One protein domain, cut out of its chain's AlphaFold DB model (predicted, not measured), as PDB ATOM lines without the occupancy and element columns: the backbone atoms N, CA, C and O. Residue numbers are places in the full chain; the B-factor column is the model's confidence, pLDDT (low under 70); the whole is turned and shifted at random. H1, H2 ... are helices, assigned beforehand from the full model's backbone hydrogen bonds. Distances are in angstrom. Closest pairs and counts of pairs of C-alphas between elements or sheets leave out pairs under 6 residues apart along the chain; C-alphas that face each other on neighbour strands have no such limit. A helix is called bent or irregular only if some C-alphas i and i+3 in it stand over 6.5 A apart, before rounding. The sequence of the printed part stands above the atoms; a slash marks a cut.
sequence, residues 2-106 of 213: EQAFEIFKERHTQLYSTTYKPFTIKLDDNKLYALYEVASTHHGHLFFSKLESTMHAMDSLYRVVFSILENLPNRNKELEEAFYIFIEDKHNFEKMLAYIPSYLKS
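Overview. This is residues 2 to 106 of the 213 residues of an uncharacterized protein of Lysinibacillus sp. BF-4 (UniProt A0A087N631). What shape does the model show? A long helix, H2, folds back on itself as a V with arms H2a and H2b; H1 packs on one side of the V and H4 on the opposite side. H3 packs near the far end of H2b, and residues 71 to 78, just before H3, stick out. What is it built of? The printed part has 105 residues, 83 of them in four named helices in the order H1, H2, H3, H4, with no named strand; the class is all helix, with mostly crossed packing, and the whole is compact, radius of gyration of the C-alphas 13.7 A, yet elongated, spanning 45 by 28 by 20 A.

Arrangement. What does the first helix touch? H1, residues 2 to 16, touches both arms of the bent hub H2, residues 29 to 70. With residues 5 to 9 alone it touches H2a, residues 29 to 42, closest C-alphas Phe 5 and Tyr 36, 6.6 A, about perpendicular at 71 degrees, only just beyond steep. It touches residues 47 to 55 of H2b, residues 45 to 70, closest C-alphas His 12 and Met 55, 7.1 A, at a steep tilt of 39 degrees, the same way. Where is the last helix? H4, residues 90 to 105, touches H2a, closest C-alphas Leu 35 and Leu 97, 5.9 A, at a shallow tilt of 33 degrees, only just short of steep. It touches H2b, closest C-alphas Ala 57 and Ile 100, 5.8 A, at a steep tilt of 51 degrees, opposite ways; H1 and H4 are apart. And H3? H3, residues 79 to 88, touches residues 65 to 70 of H2b, closest C-alphas Leu 69 and Ala 82, 7.0 A, and touches H4 only at the corner, only just, with 3 pairs of C-alphas within 8 A, the closest Ile 87 and Phe 93, 5.3 A. How do the backbones run? Every O i to N i+4 pair is within hydrogen-bond range in H1, H2a and H3, against 19 of 22 in H2b and 10 of 12 in H4.

Along the chain. Where does H1 begin? C-alpha 2 is at (-4.324, 18.233, -44.682), and H1 is 20.8 A long. Where does H2 bend? It was assigned as one helix by its hydrogen bonds, but C-alphas 42 and 45 are 9.4 A apart. H2a is 19.8 A long; H2b, 37.6 A, is irregular, C-alphas 45 and 48 being 8.0 A apart, with a kink of 59 degrees near residue 52. What follows? H3 is 14.3 A long; H4, 23.6 A, ends at C-alpha 105, (3.648, 7.006, -24.137), and is neither bent nor irregular, but only just: C-alphas 98 and 101 are 6.2 A apart.

Size, cuts and confidence. How large is it? The two C-alphas farthest apart, His 45 and Asn 74, are 45.4 A apart. How are the links? The link H1 to H2 is long, H2 to H3 short and H3 to H4 tight; the printed part has no cut. Where is confidence low? Residues 73 to 77 have pLDDT under 70; the mean of the printed part is 89.9.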
ATOM      1  N   GLU A   2      -3.824  16.854 -44.845       79.81
ATOM      2  CA  GLU A   2      -4.324  18.233 -44.682       79.81
ATOM      3  C   GLU A   2      -5.576  18.347 -43.786       79.81
ATOM      4  O   GLU A   2      -5.559  19.071 -42.802       79.81
ATOM      5  N   GLN A   3      -6.612  17.522 -43.999       88.25
ATOM      6  CA  GLN A   3      -7.829  17.551 -43.164       88.25
ATOM      7  C   GLN A   3      -7.584  17.234 -41.672       88.25
ATOM      8  O   GLN A   3      -8.266  17.771 -40.805       88.25
ATOM      9  N   ALA A   4      -6.632  16.349 -41.360       90.19
ATOM     10  CA  ALA A   4      -6.335  15.984 -39.973       90.19
ATOM     11  C   ALA A   4      -5.582  17.107 -39.243       90.19
ATOM     12  O   ALA A   4      -5.842  17.345 -38.064       90.19
ATOM     13  N   PHE A   5      -4.709  17.822 -39.959       94.69
ATOM     14  CA  PHE A   5      -4.051  19.016 -39.444       94.69
ATOM     15  C   PHE A   5      -5.046  20.160 -39.209       94.69
ATOM     16  O   PHE A   5      -5.023  20.757 -38.137       94.69
ATOM     17  N   GLU A   6      -5.974  20.412 -40.136       95.19
ATOM     18  CA  GLU A   6      -6.986  21.464 -39.951       95.19
ATOM     19  C   GLU A   6      -7.870  21.209 -38.724       95.19
ATOM     20  O   GLU A   6      -8.090  22.111 -37.920       95.19
ATOM     21  N   ILE A   7      -8.297  19.961 -38.502       94.38
ATOM     22  CA  ILE A   7      -9.061  19.585 -37.300       94.38
ATOM     23  C   ILE A   7      -8.228  19.791 -36.025       94.38
ATOM     24  O   ILE A   7      -8.739  20.280 -35.017       94.38
ATOM     25  N   PHE A   8      -6.941  19.435 -36.055       95.25
ATOM     26  CA  PHE A   8      -6.026  19.679 -34.940       95.25
ATOM     27  C   PHE A   8      -5.880  21.174 -34.638       95.25
ATOM     28  O   PHE A   8      -6.000  21.580 -33.483       95.25
ATOM     29  N   LYS A   9      -5.662  21.989 -35.673       95.81
ATOM     30  CA  LYS A   9      -5.515  23.444 -35.589       95.81
ATOM     31  C   LYS A   9      -6.787  24.112 -35.073       95.81
ATOM     32  O   LYS A   9      -6.712  24.968 -34.191       95.81
ATOM     33  N   GLU A  10      -7.952  23.704 -35.567       94.56
ATOM     34  CA  GLU A  10      -9.240  24.206 -35.088       94.56
ATOM     35  C   GLU A  10      -9.427  23.873 -33.604       94.56
ATOM     36  O   GLU A  10      -9.732  24.757 -32.800       94.56
ATOM     37  N   ARG A  11      -9.173  22.618 -33.216       94.88
ATOM     38  CA  ARG A  11      -9.309  22.181 -31.824       94.88
ATOM     39  C   ARG A  11      -8.341  22.911 -30.894       94.88
ATOM     40  O   ARG A  11      -8.745  23.346 -29.817       94.88
ATOM     41  N   HIS A  12      -7.095  23.092 -31.324       95.12
ATOM     42  CA  HIS A  12      -6.099  23.893 -30.615       95.12
ATOM     43  C   HIS A  12      -6.589  25.332 -30.415       95.12
ATOM     44  O   HIS A  12      -6.634  25.819 -29.287       95.12
ATOM     45  N   THR A  13      -7.060  25.975 -31.483       93.00
ATOM     46  CA  THR A  13      -7.570  27.353 -31.443       93.00
ATOM     47  C   THR A  13      -8.730  27.492 -30.456       93.00
ATOM     48  O   THR A  13      -8.759  28.429 -29.655       93.00
ATOM     49  N   GLN A  14      -9.672  26.541 -30.470       92.62
ATOM     50  CA  GLN A  14     -10.811  26.518 -29.549       92.62
ATOM     51  C   GLN A  14     -10.362  26.485 -28.084       92.62
ATOM     52  O   GLN A  14     -10.925  27.211 -27.266       92.62
ATOM     53  N   LEU A  15      -9.360  25.662 -27.756       91.75
ATOM     54  CA  LEU A  15      -8.897  25.460 -26.382       91.75
ATOM     55  C   LEU A  15      -7.958  26.567 -25.896       91.75
ATOM     56  O   LEU A  15      -8.045  26.975 -24.737       91.75
ATOM     57  N   TYR A  16      -7.068  27.052 -26.764       92.44
ATOM     58  CA  TYR A  16      -5.924  27.851 -26.332       92.44
ATOM     59  C   TYR A  16      -5.966  29.313 -26.777       92.44
ATOM     60  O   TYR A  16      -5.381  30.167 -26.114       92.44
ATOM     61  N   SER A  17      -6.678  29.642 -27.855       84.06
ATOM     62  CA  SER A  17      -6.643  30.991 -28.438       84.06
ATOM     63  C   SER A  17      -7.817  31.888 -28.035       84.06
ATOM     64  O   SER A  17      -7.797  33.075 -28.353       84.06
ATOM     65  N   THR A  18      -8.833  31.355 -27.350       75.19
ATOM     66  CA  THR A  18     -10.061  32.098 -27.008       75.19
ATOM     67  C   THR A  18     -10.119  32.528 -25.541       75.19
ATOM     68  O   THR A  18     -10.386  33.692 -25.259       75.19
ATOM     69  N   THR A  19      -9.864  31.614 -24.599       72.31
ATOM     70  CA  THR A  19     -10.059  31.865 -23.155       72.31
ATOM     71  C   THR A  19      -9.006  31.211 -22.260       72.31
ATOM     72  O   THR A  19      -9.234  31.033 -21.061       72.31
ATOM     73  N   TYR A  20      -7.874  30.794 -22.822       80.44
ATOM     74  CA  TYR A  20      -6.844  30.101 -22.054       80.44
ATOM     75  C   TYR A  20      -6.156  31.031 -21.055       80.44
ATOM     76  O   TYR A  20      -6.000  32.227 -21.298       80.44
ATOM     77  N   LYS A  21      -5.776  30.466 -19.908       80.00
ATOM     78  CA  LYS A  21      -5.101  31.185 -18.826       80.00
ATOM     79  C   LYS A  21      -3.674  30.658 -18.669       80.00
ATOM     80  O   LYS A  21      -3.484  29.446 -18.777       80.00
ATOM     81  N   PRO A  22      -2.694  31.529 -18.371       85.75
ATOM     82  CA  PRO A  22      -2.839  32.933 -17.968       85.75
ATOM     83  C   PRO A  22      -3.082  33.920 -19.124       85.75
ATOM     84  O   PRO A  22      -3.570  35.015 -18.868       85.75
ATOM     85  N   PHE A  23      -2.828  33.528 -20.372       88.31
ATOM     86  CA  PHE A  23      -3.134  34.303 -21.580       88.31
ATOM     87  C   PHE A  23      -3.444  33.358 -22.752       88.31
ATOM     88  O   PHE A  23      -3.215  32.148 -22.674       88.31
ATOM     89  N   THR A  24      -3.966  33.909 -23.850       90.69
ATOM     90  CA  THR A  24      -4.279  33.131 -25.055       90.69
ATOM     91  C   THR A  24      -3.013  32.746 -25.810       90.69
ATOM     92  O   THR A  24      -2.213  33.611 -26.155       90.69
ATOM     93  N   ILE A  25      -2.870  31.473 -26.160       92.12
ATOM     94  CA  ILE A  25      -1.737  30.979 -26.943       92.12
ATOM     95  C   ILE A  25      -2.111  31.000 -28.423       92.12
ATOM     96  O   ILE A  25      -3.108  30.398 -28.837       92.12
ATOM     97  N   LYS A  26      -1.290  31.679 -29.226       91.44
ATOM     98  CA  LYS A  26      -1.405  31.727 -30.685       91.44
ATOM     99  C   LYS A  26      -0.078  31.304 -31.295       91.44
ATOM    100  O   LYS A  26       0.896  32.042 -31.244       91.44
ATOM    101  N   LEU A  27      -0.047  30.098 -31.843       93.12
ATOM    102  CA  LEU A  27       1.109  29.592 -32.572       93.12
ATOM    103  C   LEU A  27       0.893  29.800 -34.070       93.12
ATOM    104  O   LEU A  27      -0.239  29.724 -34.547       93.12
ATOM    105  N   ASP A  28       1.975  30.059 -34.797       94.00
ATOM    106  CA  ASP A  28       1.939  30.051 -36.256       94.00
ATOM    107  C   ASP A  28       1.716  28.628 -36.802       94.00
ATOM    108  O   ASP A  28       1.922  27.623 -36.110       94.00
ATOM    109  N   ASP A  29       1.299  28.547 -38.065       95.12
ATOM    110  CA  ASP A  29       0.953  27.279 -38.711       95.12
ATOM    111  C   ASP A  29       2.135  26.305 -38.777       95.12
ATOM    112  O   ASP A  29       1.920  25.101 -38.660       95.12
ATOM    113  N   ASN A  30       3.377  26.789 -38.887       95.81
ATOM    114  CA  ASN A  30       4.550  25.917 -38.937       95.81
ATOM    115  C   ASN A  30       4.782  25.238 -37.582       95.81
ATOM    116  O   ASN A  30       5.011  24.029 -37.523       95.81
ATOM    117  N   LYS A  31       4.682  25.994 -36.481       95.56
ATOM    118  CA  LYS A  31       4.826  25.445 -35.124       95.56
ATOM    119  C   LYS A  31       3.679  24.499 -34.775       95.56
ATOM    120  O   LYS A  31       3.920  23.435 -34.204       95.56
ATOM    121  N   LEU A  32       2.445  24.841 -35.153       95.81
ATOM    122  CA  LEU A  32       1.300  23.939 -34.989       95.81
ATOM    123  C   LEU A  32       1.475  22.655 -35.792       95.81
ATOM    124  O   LEU A  32       1.209  21.574 -35.269       95.81
ATOM    125  N   TYR A  33       1.938  22.759 -37.037       96.19
ATOM    126  CA  TYR A  33       2.151  21.604 -37.897       96.19
ATOM    127  C   TYR A  33       3.235  20.678 -37.339       96.19
ATOM    128  O   TYR A  33       3.029  19.469 -37.289       96.19
ATOM    129  N   ALA A  34       4.332  21.226 -36.810       96.75
ATOM    130  CA  ALA A  34       5.378  20.432 -36.163       96.75
ATOM    131  C   ALA A  34       4.855  19.654 -34.936       96.75
ATOM    132  O   ALA A  34       5.135  18.463 -34.787       96.75
ATOM    133  N   LEU A  35       4.043  20.294 -34.083       95.19
ATOM    134  CA  LEU A  35       3.403  19.639 -32.929       95.19
ATOM    135  C   LEU A  35       2.401  18.558 -33.374       95.19
ATOM    136  O   LEU A  35       2.316  17.485 -32.773       95.19
ATOM    137  N   TYR A  36       1.665  18.815 -34.456       94.88
ATOM    138  CA  TYR A  36       0.775  17.840 -35.078       94.88
ATOM    139  C   TYR A  36       1.539  16.641 -35.654       94.88
ATOM    140  O   TYR A  36       1.111  15.504 -35.459       94.88
ATOM    141  N   GLU A  37       2.665  16.843 -36.341       94.81
ATOM    142  CA  GLU A  37       3.439  15.752 -36.942       94.81
ATOM    143  C   GLU A  37       3.967  14.778 -35.890       94.81
ATOM    144  O   GLU A  37       3.819  13.564 -36.055       94.81
ATOM    145  N   VAL A  38       4.502  15.273 -34.769       94.19
ATOM    146  CA  VAL A  38       4.987  14.386 -33.697       94.19
ATOM    147  C   VAL A  38       3.847  13.600 -33.042       94.19
ATOM    148  O   VAL A  38       3.988  12.401 -32.782       94.19
ATOM    149  N   ALA A  39       2.683  14.226 -32.840       90.94
ATOM    150  CA  ALA A  39       1.507  13.565 -32.274       90.94
ATOM    151  C   ALA A  39       0.879  12.548 -33.243       90.94
ATOM    152  O   ALA A  39       0.534  11.426 -32.862       90.94
ATOM    153  N   SER A  40       0.732  12.926 -34.512       90.12
ATOM    154  CA  SER A  40       0.141  12.081 -35.551       90.12
ATOM    155  C   SER A  40       1.029  10.890 -35.884       90.12
ATOM    156  O   SER A  40       0.512   9.783 -36.018       90.12
ATOM    157  N   THR A  41       2.354  11.059 -35.899       88.88
ATOM    158  CA  THR A  41       3.308   9.948 -36.034       88.88
ATOM    159  C   THR A  41       3.140   8.936 -34.902       88.88
ATOM    160  O   THR A  41       3.216   7.730 -35.130       88.88
ATOM    161  N   HIS A  42       2.856   9.401 -33.684       84.19
ATOM    162  CA  HIS A  42       2.626   8.520 -32.546       84.19
ATOM    163  C   HIS A  42       1.287   7.766 -32.620       84.19
ATOM    164  O   HIS A  42       1.230   6.580 -32.294       84.19
ATOM    165  N   HIS A  43       0.208   8.423 -33.048       83.19
ATOM    166  CA  HIS A  43      -1.128   7.817 -33.097       83.19
ATOM    167  C   HIS A  43      -1.443   7.070 -34.400       83.19
ATOM    168  O   HIS A  43      -2.353   6.238 -34.426       83.19
ATOM    169  N   GLY A  44      -0.723   7.357 -35.483       80.62
ATOM    170  CA  GLY A  44      -0.974   6.807 -36.810       80.62
ATOM    171  C   GLY A  44      -2.435   6.981 -37.234       80.62
ATOM    172  O   GLY A  44      -3.009   8.067 -37.165       80.62
ATOM    173  N   HIS A  45      -3.069   5.877 -37.631       80.88
ATOM    174  CA  HIS A  45      -4.467   5.856 -38.071       80.88
ATOM    175  C   HIS A  45      -5.489   6.178 -36.961       80.88
ATOM    176  O   HIS A  45      -6.650   6.442 -37.267       80.88
ATOM    177  N   LEU A  46      -5.085   6.181 -35.684       84.81
ATOM    178  CA  LEU A  46      -5.965   6.445 -34.539       84.81
ATOM    179  C   LEU A  46      -6.021   7.921 -34.133       84.81
ATOM    180  O   LEU A  46      -6.653   8.237 -33.123       84.81
ATOM    181  N   PHE A  47      -5.402   8.822 -34.902       84.81
ATOM    182  CA  PHE A  47      -5.264  10.237 -34.551       84.81
ATOM    183  C   PHE A  47      -6.570  10.884 -34.066       84.81
ATOM    184  O   PHE A  47      -6.605  11.427 -32.968       84.81
ATOM    185  N   PHE A  48      -7.668  10.749 -34.815       85.94
ATOM    186  CA  PHE A  48      -8.950  11.357 -34.436       85.94
ATOM    187  C   PHE A  48      -9.492  10.841 -33.099       85.94
ATOM    188  O   PHE A  48      -9.981  11.620 -32.289       85.94
ATOM    189  N   SER A  49      -9.344   9.541 -32.823       88.12
ATOM    190  CA  SER A  49      -9.762   8.950 -31.543       88.12
ATOM    191  C   SER A  49      -8.872   9.358 -30.363       88.12
ATOM    192  O   SER A  49      -9.256   9.189 -29.207       88.12
ATOM    193  N   LYS A  50      -7.675   9.880 -30.651       91.19
ATOM    194  CA  LYS A  50      -6.669  10.289 -29.667       91.19
ATOM    195  C   LYS A  50      -6.470  11.801 -29.592       91.19
ATOM    196  O   LYS A  50      -5.684  12.252 -28.766       91.19
ATOM    197  N   LEU A  51      -7.220  12.579 -30.373       93.25
ATOM    198  CA  LEU A  51      -7.093  14.034 -30.444       93.25
ATOM    199  C   LEU A  51      -7.182  14.693 -29.063       93.25
ATOM    200  O   LEU A  51      -6.341  15.517 -28.728       93.25
ATOM    201  N   GLU A  52      -8.136  14.281 -28.224       93.81
ATOM    202  CA  GLU A  52      -8.274  14.832 -26.868       93.81
ATOM    203  C   GLU A  52      -7.101  14.458 -25.952       93.81
ATOM    204  O   GLU A  52      -6.695  15.260 -25.116       93.81
ATOM    205  N   SER A  53      -6.503  13.274 -26.126       92.62
ATOM    206  CA  SER A  53      -5.276  12.910 -25.407       92.62
ATOM    207  C   SER A  53      -4.106  13.796 -25.839       92.62
ATOM    208  O   SER A  53      -3.355  14.261 -24.985       92.62
ATOM    209  N   THR A  54      -3.989  14.092 -27.137       94.69
ATOM    210  CA  THR A  54      -3.005  15.049 -27.660       94.69
ATOM    211  C   THR A  54      -3.225  16.442 -27.084       94.69
ATOM    212  O   THR A  54      -2.277  17.048 -26.594       94.69
ATOM    213  N   MET A  55      -4.463  16.944 -27.077       95.50
ATOM    214  CA  MET A  55      -4.778  18.246 -26.478       95.50
ATOM    215  C   MET A  55      -4.447  18.261 -24.981       95.50
ATOM    216  O   MET A  55      -3.853  19.208 -24.482       95.50
ATOM    217  N   HIS A  56      -4.719  17.182 -24.247       94.12
ATOM    218  CA  HIS A  56      -4.330  17.110 -22.839       94.12
ATOM    219  C   HIS A  56      -2.806  17.140 -22.632       94.12
ATOM    220  O   HIS A  56      -2.320  17.800 -21.708       94.12
ATOM    221  N   ALA A  57      -2.041  16.486 -23.512       95.19
ATOM    222  CA  ALA A  57      -0.584  16.578 -23.514       95.19
ATOM    223  C   ALA A  57      -0.111  18.016 -23.797       95.19
ATOM    224  O   ALA A  57       0.812  18.492 -23.142       95.19
ATOM    225  N   MET A  58      -0.769  18.736 -24.711       95.44
ATOM    226  CA  MET A  58      -0.468  20.143 -25.003       95.44
ATOM    227  C   MET A  58      -0.813  21.085 -23.844       95.44
ATOM    228  O   MET A  58      -0.021  21.963 -23.519       95.44
ATOM    229  N   ASP A  59      -1.958  20.897 -23.186       94.81
ATOM    230  CA  ASP A  59      -2.318  21.656 -21.980       94.81
ATOM    231  C   ASP A  59      -1.274  21.433 -20.875       94.81
ATOM    232  O   ASP A  59      -0.756  22.395 -20.306       94.81
ATOM    233  N   SER A  60      -0.884  20.174 -20.646       94.31
ATOM    234  CA  SER A  60       0.166  19.824 -19.682       94.31
ATOM    235  C   SER A  60       1.503  20.475 -20.042       94.31
ATOM    236  O   SER A  60       2.146  21.061 -19.173       94.31
ATOM    237  N   LEU A  61       1.882  20.439 -21.324       95.50
ATOM    238  CA  LEU A  61       3.075  21.093 -21.860       95.50
ATOM    239  C   LEU A  61       3.071  22.598 -21.572       95.50
ATOM    240  O   LEU A  61       4.030  23.127 -21.020       95.50
ATOM    241  N   TYR A  62       1.994  23.307 -21.907       95.00
ATOM    242  CA  TYR A  62       1.929  24.750 -21.679       95.00
ATOM    243  C   TYR A  62       1.988  25.101 -20.193       95.00
ATOM    244  O   TYR A  62       2.704  26.026 -19.817       95.00
ATOM    245  N   ARG A  63       1.310  24.332 -19.334       91.81
ATOM    246  CA  ARG A  63       1.368  24.526 -17.878       91.81
ATOM    247  C   ARG A  63       2.777  24.364 -17.324       91.81
ATOM    248  O   ARG A  63       3.191  25.185 -16.509       91.81
ATOM    249  N   VAL A  64       3.521  23.346 -17.767       92.25
ATOM    250  CA  VAL A  64       4.906  23.177 -17.311       92.25
ATOM    251  C   VAL A  64       5.809  24.290 -17.845       92.25
ATOM    252  O   VAL A  64       6.609  24.812 -17.075       92.25
ATOM    253  N   VAL A  65       5.649  24.729 -19.103       93.31
ATOM    254  CA  VAL A  65       6.401  25.884 -19.630       93.31
ATOM    255  C   VAL A  65       6.142  27.111 -18.767       93.31
ATOM    256  O   VAL A  65       7.092  27.769 -18.350       93.31
ATOM    257  N   PHE A  66       4.880  27.402 -18.444       91.12
ATOM    258  CA  PHE A  66       4.561  28.521 -17.567       91.12
ATOM    259  C   PHE A  66       5.249  28.372 -16.223       91.12
ATOM    260  O   PHE A  66       5.983  29.276 -15.857       91.12
ATOM    261  N   SER A  67       5.108  27.227 -15.550       88.12
ATOM    262  CA  SER A  67       5.756  26.973 -14.259       88.12
ATOM    263  C   SER A  67       7.275  27.199 -14.304       88.12
ATOM    264  O   SER A  67       7.829  27.834 -13.409       88.12
ATOM    265  N   ILE A  68       7.954  26.759 -15.369       88.31
ATOM    266  CA  ILE A  68       9.388  27.011 -15.565       88.31
ATOM    267  C   ILE A  68       9.658  28.516 -15.670       88.31
ATOM    268  O   ILE A  68      10.517  29.036 -14.960       88.31
ATOM    269  N   LEU A  69       8.904  29.225 -16.513       89.44
ATOM    270  CA  LEU A  69       9.047  30.670 -16.710       89.44
ATOM    271  C   LEU A  69       8.669  31.477 -15.462       89.44
ATOM    272  O   LEU A  69       9.178  32.582 -15.264       89.44
ATOM    273  N   GLU A  70       7.793  30.952 -14.604       85.00
ATOM    274  CA  GLU A  70       7.422  31.614 -13.356       85.00
ATOM    275  C   GLU A  70       8.523  31.603 -12.312       85.00
ATOM    276  O   GLU A  70       8.648  32.558 -11.547       85.00
ATOM    277  N   ASN A  71       9.350  30.565 -12.342       76.69
ATOM    278  CA  ASN A  71      10.410  30.340 -11.376       76.69
ATOM    279  C   ASN A  71      11.778  30.892 -11.825       76.69
ATOM    280  O   ASN A  71      12.774  30.686 -11.130       76.69
ATOM    281  N   LEU A  72      11.859  31.600 -12.961       76.56
ATOM    282  CA  LEU A  72      13.115  32.193 -13.428       76.56
ATOM    283  C   LEU A  72      13.521  33.422 -12.583       76.56
ATOM    284  O   LEU A  72      12.734  34.363 -12.438       76.56
ATOM    285  N   PRO A  73      14.766  33.472 -12.068       51.06
ATOM    286  CA  PRO A  73      15.279  34.647 -11.372       51.06
ATOM    287  C   PRO A  73      15.452  35.811 -12.364       51.06
ATOM    288  O   PRO A  73      16.067  35.638 -13.414       51.06
ATOM    289  N   ASN A  74      14.944  37.002 -12.010       55.72
ATOM    290  CA  ASN A  74      14.900  38.254 -12.806       55.72
ATOM    291  C   ASN A  74      13.666  38.458 -13.713       55.72
ATOM    292  O   ASN A  74      13.785  38.867 -14.871       55.72
ATOM    293  N   ARG A  75      12.459  38.250 -13.168       57.75
ATOM    294  CA  ARG A  75      11.182  38.612 -13.812       57.75
ATOM    295  C   ARG A  75      11.037  40.133 -13.999       57.75
ATOM    296  O   ARG A  75      10.453  40.813 -13.166       57.75
ATOM    297  N   ASN A  76      11.532  40.645 -15.123       57.25
ATOM    298  CA  ASN A  76      11.184  41.980 -15.637       57.25
ATOM    299  C   ASN A  76      10.322  41.924 -16.912       57.25
ATOM    300  O   ASN A  76       9.988  42.973 -17.453       57.25
ATOM    301  N   LYS A  77       9.966  40.727 -17.401       65.56
ATOM    302  CA  LYS A  77       9.138  40.534 -18.602       65.56
ATOM    303  C   LYS A  77       7.781  39.942 -18.252       65.56
ATOM    304  O   LYS A  77       7.685  39.094 -17.363       65.56
ATOM    305  N   GLU A  78       6.750  40.376 -18.969       86.44
ATOM    306  CA  GLU A  78       5.418  39.778 -18.899       86.44
ATOM    307  C   GLU A  78       5.492  38.295 -19.301       86.44
ATOM    308  O   GLU A  78       6.243  37.917 -20.203       86.44
ATOM    309  N   LEU A  79       4.728  37.434 -18.617       88.06
ATOM    310  CA  LEU A  79       4.768  35.980 -18.827       88.06
ATOM    311  C   LEU A  79       4.447  35.587 -20.280       88.06
ATOM    312  O   LEU A  79       5.010  34.622 -20.792       88.06
ATOM    313  N   GLU A  80       3.580  36.354 -20.943       90.69
ATOM    314  CA  GLU A  80       3.252  36.181 -22.359       90.69
ATOM    315  C   GLU A  80       4.473  36.398 -23.263       90.69
ATOM    316  O   GLU A  80       4.804  35.533 -24.074       90.69
ATOM    317  N   GLU A  81       5.204  37.500 -23.078       91.19
ATOM    318  CA  GLU A  81       6.428  37.778 -23.838       91.19
ATOM    319  C   GLU A  81       7.482  36.687 -23.595       91.19
ATOM    320  O   GLU A  81       8.099  36.186 -24.536       91.19
ATOM    321  N   ALA A  82       7.661  36.279 -22.336       91.50
ATOM    322  CA  ALA A  82       8.611  35.233 -21.969       91.50
ATOM    323  C   ALA A  82       8.282  33.888 -22.639       91.50
ATOM    324  O   ALA A  82       9.188  33.190 -23.090       91.50
ATOM    325  N   PHE A  83       6.998  33.542 -22.742       93.19
ATOM    326  CA  PHE A  83       6.545  32.326 -23.408       93.19
ATOM    327  C   PHE A  83       6.833  32.337 -24.907       93.19
ATOM    328  O   PHE A  83       7.361  31.356 -25.432       93.19
ATOM    329  N   TYR A  84       6.541  33.440 -25.599       93.62
ATOM    330  CA  TYR A  84       6.840  33.522 -27.027       93.62
ATOM    331  C   TYR A  84       8.350  33.523 -27.285       93.62
ATOM    332  O   TYR A  84       8.800  32.800 -28.165       93.62
ATOM    333  N   ILE A  85       9.154  34.208 -26.463       93.06
ATOM    334  CA  ILE A  85      10.625  34.114 -26.537       93.06
ATOM    335  C   ILE A  85      11.099  32.670 -26.335       93.06
ATOM    336  O   ILE A  85      11.967  32.205 -27.069       93.06
ATOM    337  N   PHE A  86      10.525  31.957 -25.362       93.06
ATOM    338  CA  PHE A  86      10.858  30.559 -25.102       93.06
ATOM    339  C   PHE A  86      10.576  29.673 -26.319       93.06
ATOM    340  O   PHE A  86      11.400  28.835 -26.655       93.06
ATOM    341  N   ILE A  87       9.445  29.872 -26.998       94.31
ATOM    342  CA  ILE A  87       9.040  29.079 -28.168       94.31
ATOM    343  C   ILE A  87       9.797  29.446 -29.448       94.31
ATOM    344  O   ILE A  87       9.968  28.588 -30.312       94.31
ATOM    345  N   GLU A  88      10.231  30.697 -29.603       95.19
ATOM    346  CA  GLU A  88      11.078  31.086 -30.738       95.19
ATOM    347  C   GLU A  88      12.503  30.527 -30.619       95.19
ATOM    348  O   GLU A  88      13.197  30.376 -31.628       95.19
ATOM    349  N   ASP A  89      12.951  30.182 -29.409       95.75
ATOM    350  CA  ASP A  89      14.202  29.455 -29.237       95.75
ATOM    351  C   ASP A  89      14.068  28.018 -29.763       95.75
ATOM    352  O   ASP A  89      13.256  27.213 -29.300       95.75
ATOM    353  N   LYS A  90      14.911  27.683 -30.744       95.81
ATOM    354  CA  LYS A  90      14.868  26.389 -31.430       95.81
ATOM    355  C   LYS A  90      15.065  25.211 -30.475       95.81
ATOM    356  O   LYS A  90      14.384  24.202 -30.624       95.81
ATOM    357  N   HIS A  91      15.984  25.323 -29.517       95.69
ATOM    358  CA  HIS A  91      16.290  24.225 -28.605       95.69
ATOM    359  C   HIS A  91      15.120  23.968 -27.649       95.69
ATOM    360  O   HIS A  91      14.714  22.827 -27.443       95.69
ATOM    361  N   ASN A  92      14.518  25.031 -27.126       95.06
ATOM    362  CA  ASN A  92      13.317  24.939 -26.303       95.06
ATOM    363  C   ASN A  92      12.124  24.376 -27.086       95.06
ATOM    364  O   ASN A  92      11.394  23.528 -26.569       95.06
ATOM    365  N   PHE A  93      11.940  24.785 -28.343       96.44
ATOM    366  CA  PHE A  93      10.879  24.233 -29.182       96.44
ATOM    367  C   PHE A  93      11.096  22.744 -29.492       96.44
ATOM    368  O   PHE A  93      10.148  21.964 -29.437       96.44
ATOM    369  N   GLU A  94      12.334  22.304 -29.728       96.62
ATOM    370  CA  GLU A  94      12.664  20.877 -29.870       96.62
ATOM    371  C   GLU A  94      12.282  20.072 -28.617       96.62
ATOM    372  O   GLU A  94      11.694  18.995 -28.735       96.62
ATOM    373  N   LYS A  95      12.507  20.621 -27.417       96.12
ATOM    374  CA  LYS A  95      12.042  20.007 -26.164       96.12
ATOM    375  C   LYS A  95      10.514  19.906 -26.103       96.12
ATOM    376  O   LYS A  95       9.973  18.883 -25.686       96.12
ATOM    377  N   MET A  96       9.790  20.926 -26.568       96.19
ATOM    378  CA  MET A  96       8.323  20.876 -26.666       96.19
ATOM    379  C   MET A  96       7.837  19.774 -27.619       96.19
ATOM    380  O   MET A  96       6.872  19.071 -27.311       96.19
ATOM    381  N   LEU A  97       8.520  19.593 -28.752       96.62
ATOM    382  CA  LEU A  97       8.230  18.519 -29.704       96.62
ATOM    383  C   LEU A  97       8.511  17.133 -29.110       96.62
ATOM    384  O   LEU A  97       7.753  16.201 -29.373       96.62
ATOM    385  N   ALA A  98       9.555  16.993 -28.289       96.69
ATOM    386  CA  ALA A  98       9.873  15.752 -27.585       96.69
ATOM    387  C   ALA A  98       8.860  15.426 -26.473       96.69
ATOM    388  O   ALA A  98       8.528  14.256 -26.255       96.69
ATOM    389  N   TYR A  99       8.318  16.448 -25.810       97.50
ATOM    390  CA  TYR A  99       7.386  16.287 -24.697       97.50
ATOM    391  C   TYR A  99       6.095  15.567 -25.093       97.50
ATOM    392  O   TYR A  99       5.684  14.634 -24.408       97.50
ATOM    393  N   ILE A 100       5.443  15.971 -26.191       95.69
ATOM    394  CA  ILE A 100       4.134  15.422 -26.591       95.69
ATOM    395  C   ILE A 100       4.155  13.888 -26.734       95.69
ATOM    396  O   ILE A 100       3.383  13.222 -26.039       95.69
ATOM    397  N   PRO A 101       5.005  13.282 -27.584       95.06
ATOM    398  CA  PRO A 101       5.041  11.830 -27.718       95.06
ATOM    399  C   PRO A 101       5.496  11.142 -26.426       95.06
ATOM    400  O   PRO A 101       5.043  10.033 -26.145       95.06
ATOM    401  N   SER A 102       6.352  11.782 -25.627       96.69
ATOM    402  CA  SER A 102       6.823  11.228 -24.355       96.69
ATOM    403  C   SER A 102       5.708  11.158 -23.317       96.69
ATOM    404  O   SER A 102       5.518  10.129 -22.667       96.69
ATOM    405  N   TYR A 103       4.900  12.212 -23.223       96.56
ATOM    406  CA  TYR A 103       3.712  12.265 -22.380       96.56
ATOM    407  C   TYR A 103       2.691  11.197 -22.781       96.56
ATOM    408  O   TYR A 103       2.182  10.476 -21.931       96.56
ATOM    409  N   LEU A 104       2.415  11.065 -24.082       93.81
ATOM    410  CA  LEU A 104       1.410  10.128 -24.596       93.81
ATOM    411  C   LEU A 104       1.805   8.653 -24.409       93.81
ATOM    412  O   LEU A 104       0.924   7.801 -24.291       93.81
ATOM    413  N   LYS A 105       3.109   8.355 -24.379       94.12
ATOM    414  CA  LYS A 105       3.648   7.006 -24.137       94.12
ATOM    415  C   LYS A 105       3.779   6.664 -22.657       94.12
ATOM    416  O   LYS A 105       3.710   5.490 -22.309       94.12
ATOM    417  N   SER A 106       4.004   7.667 -21.815       96.56
ATOM    418  CA  SER A 106       4.294   7.449 -20.404       96.56
ATOM    419  C   SER A 106       3.059   7.036 -19.615       96.56
ATOM    420  O   SER A 106       1.928   7.444 -19.889       96.56
TER     421      SER A 106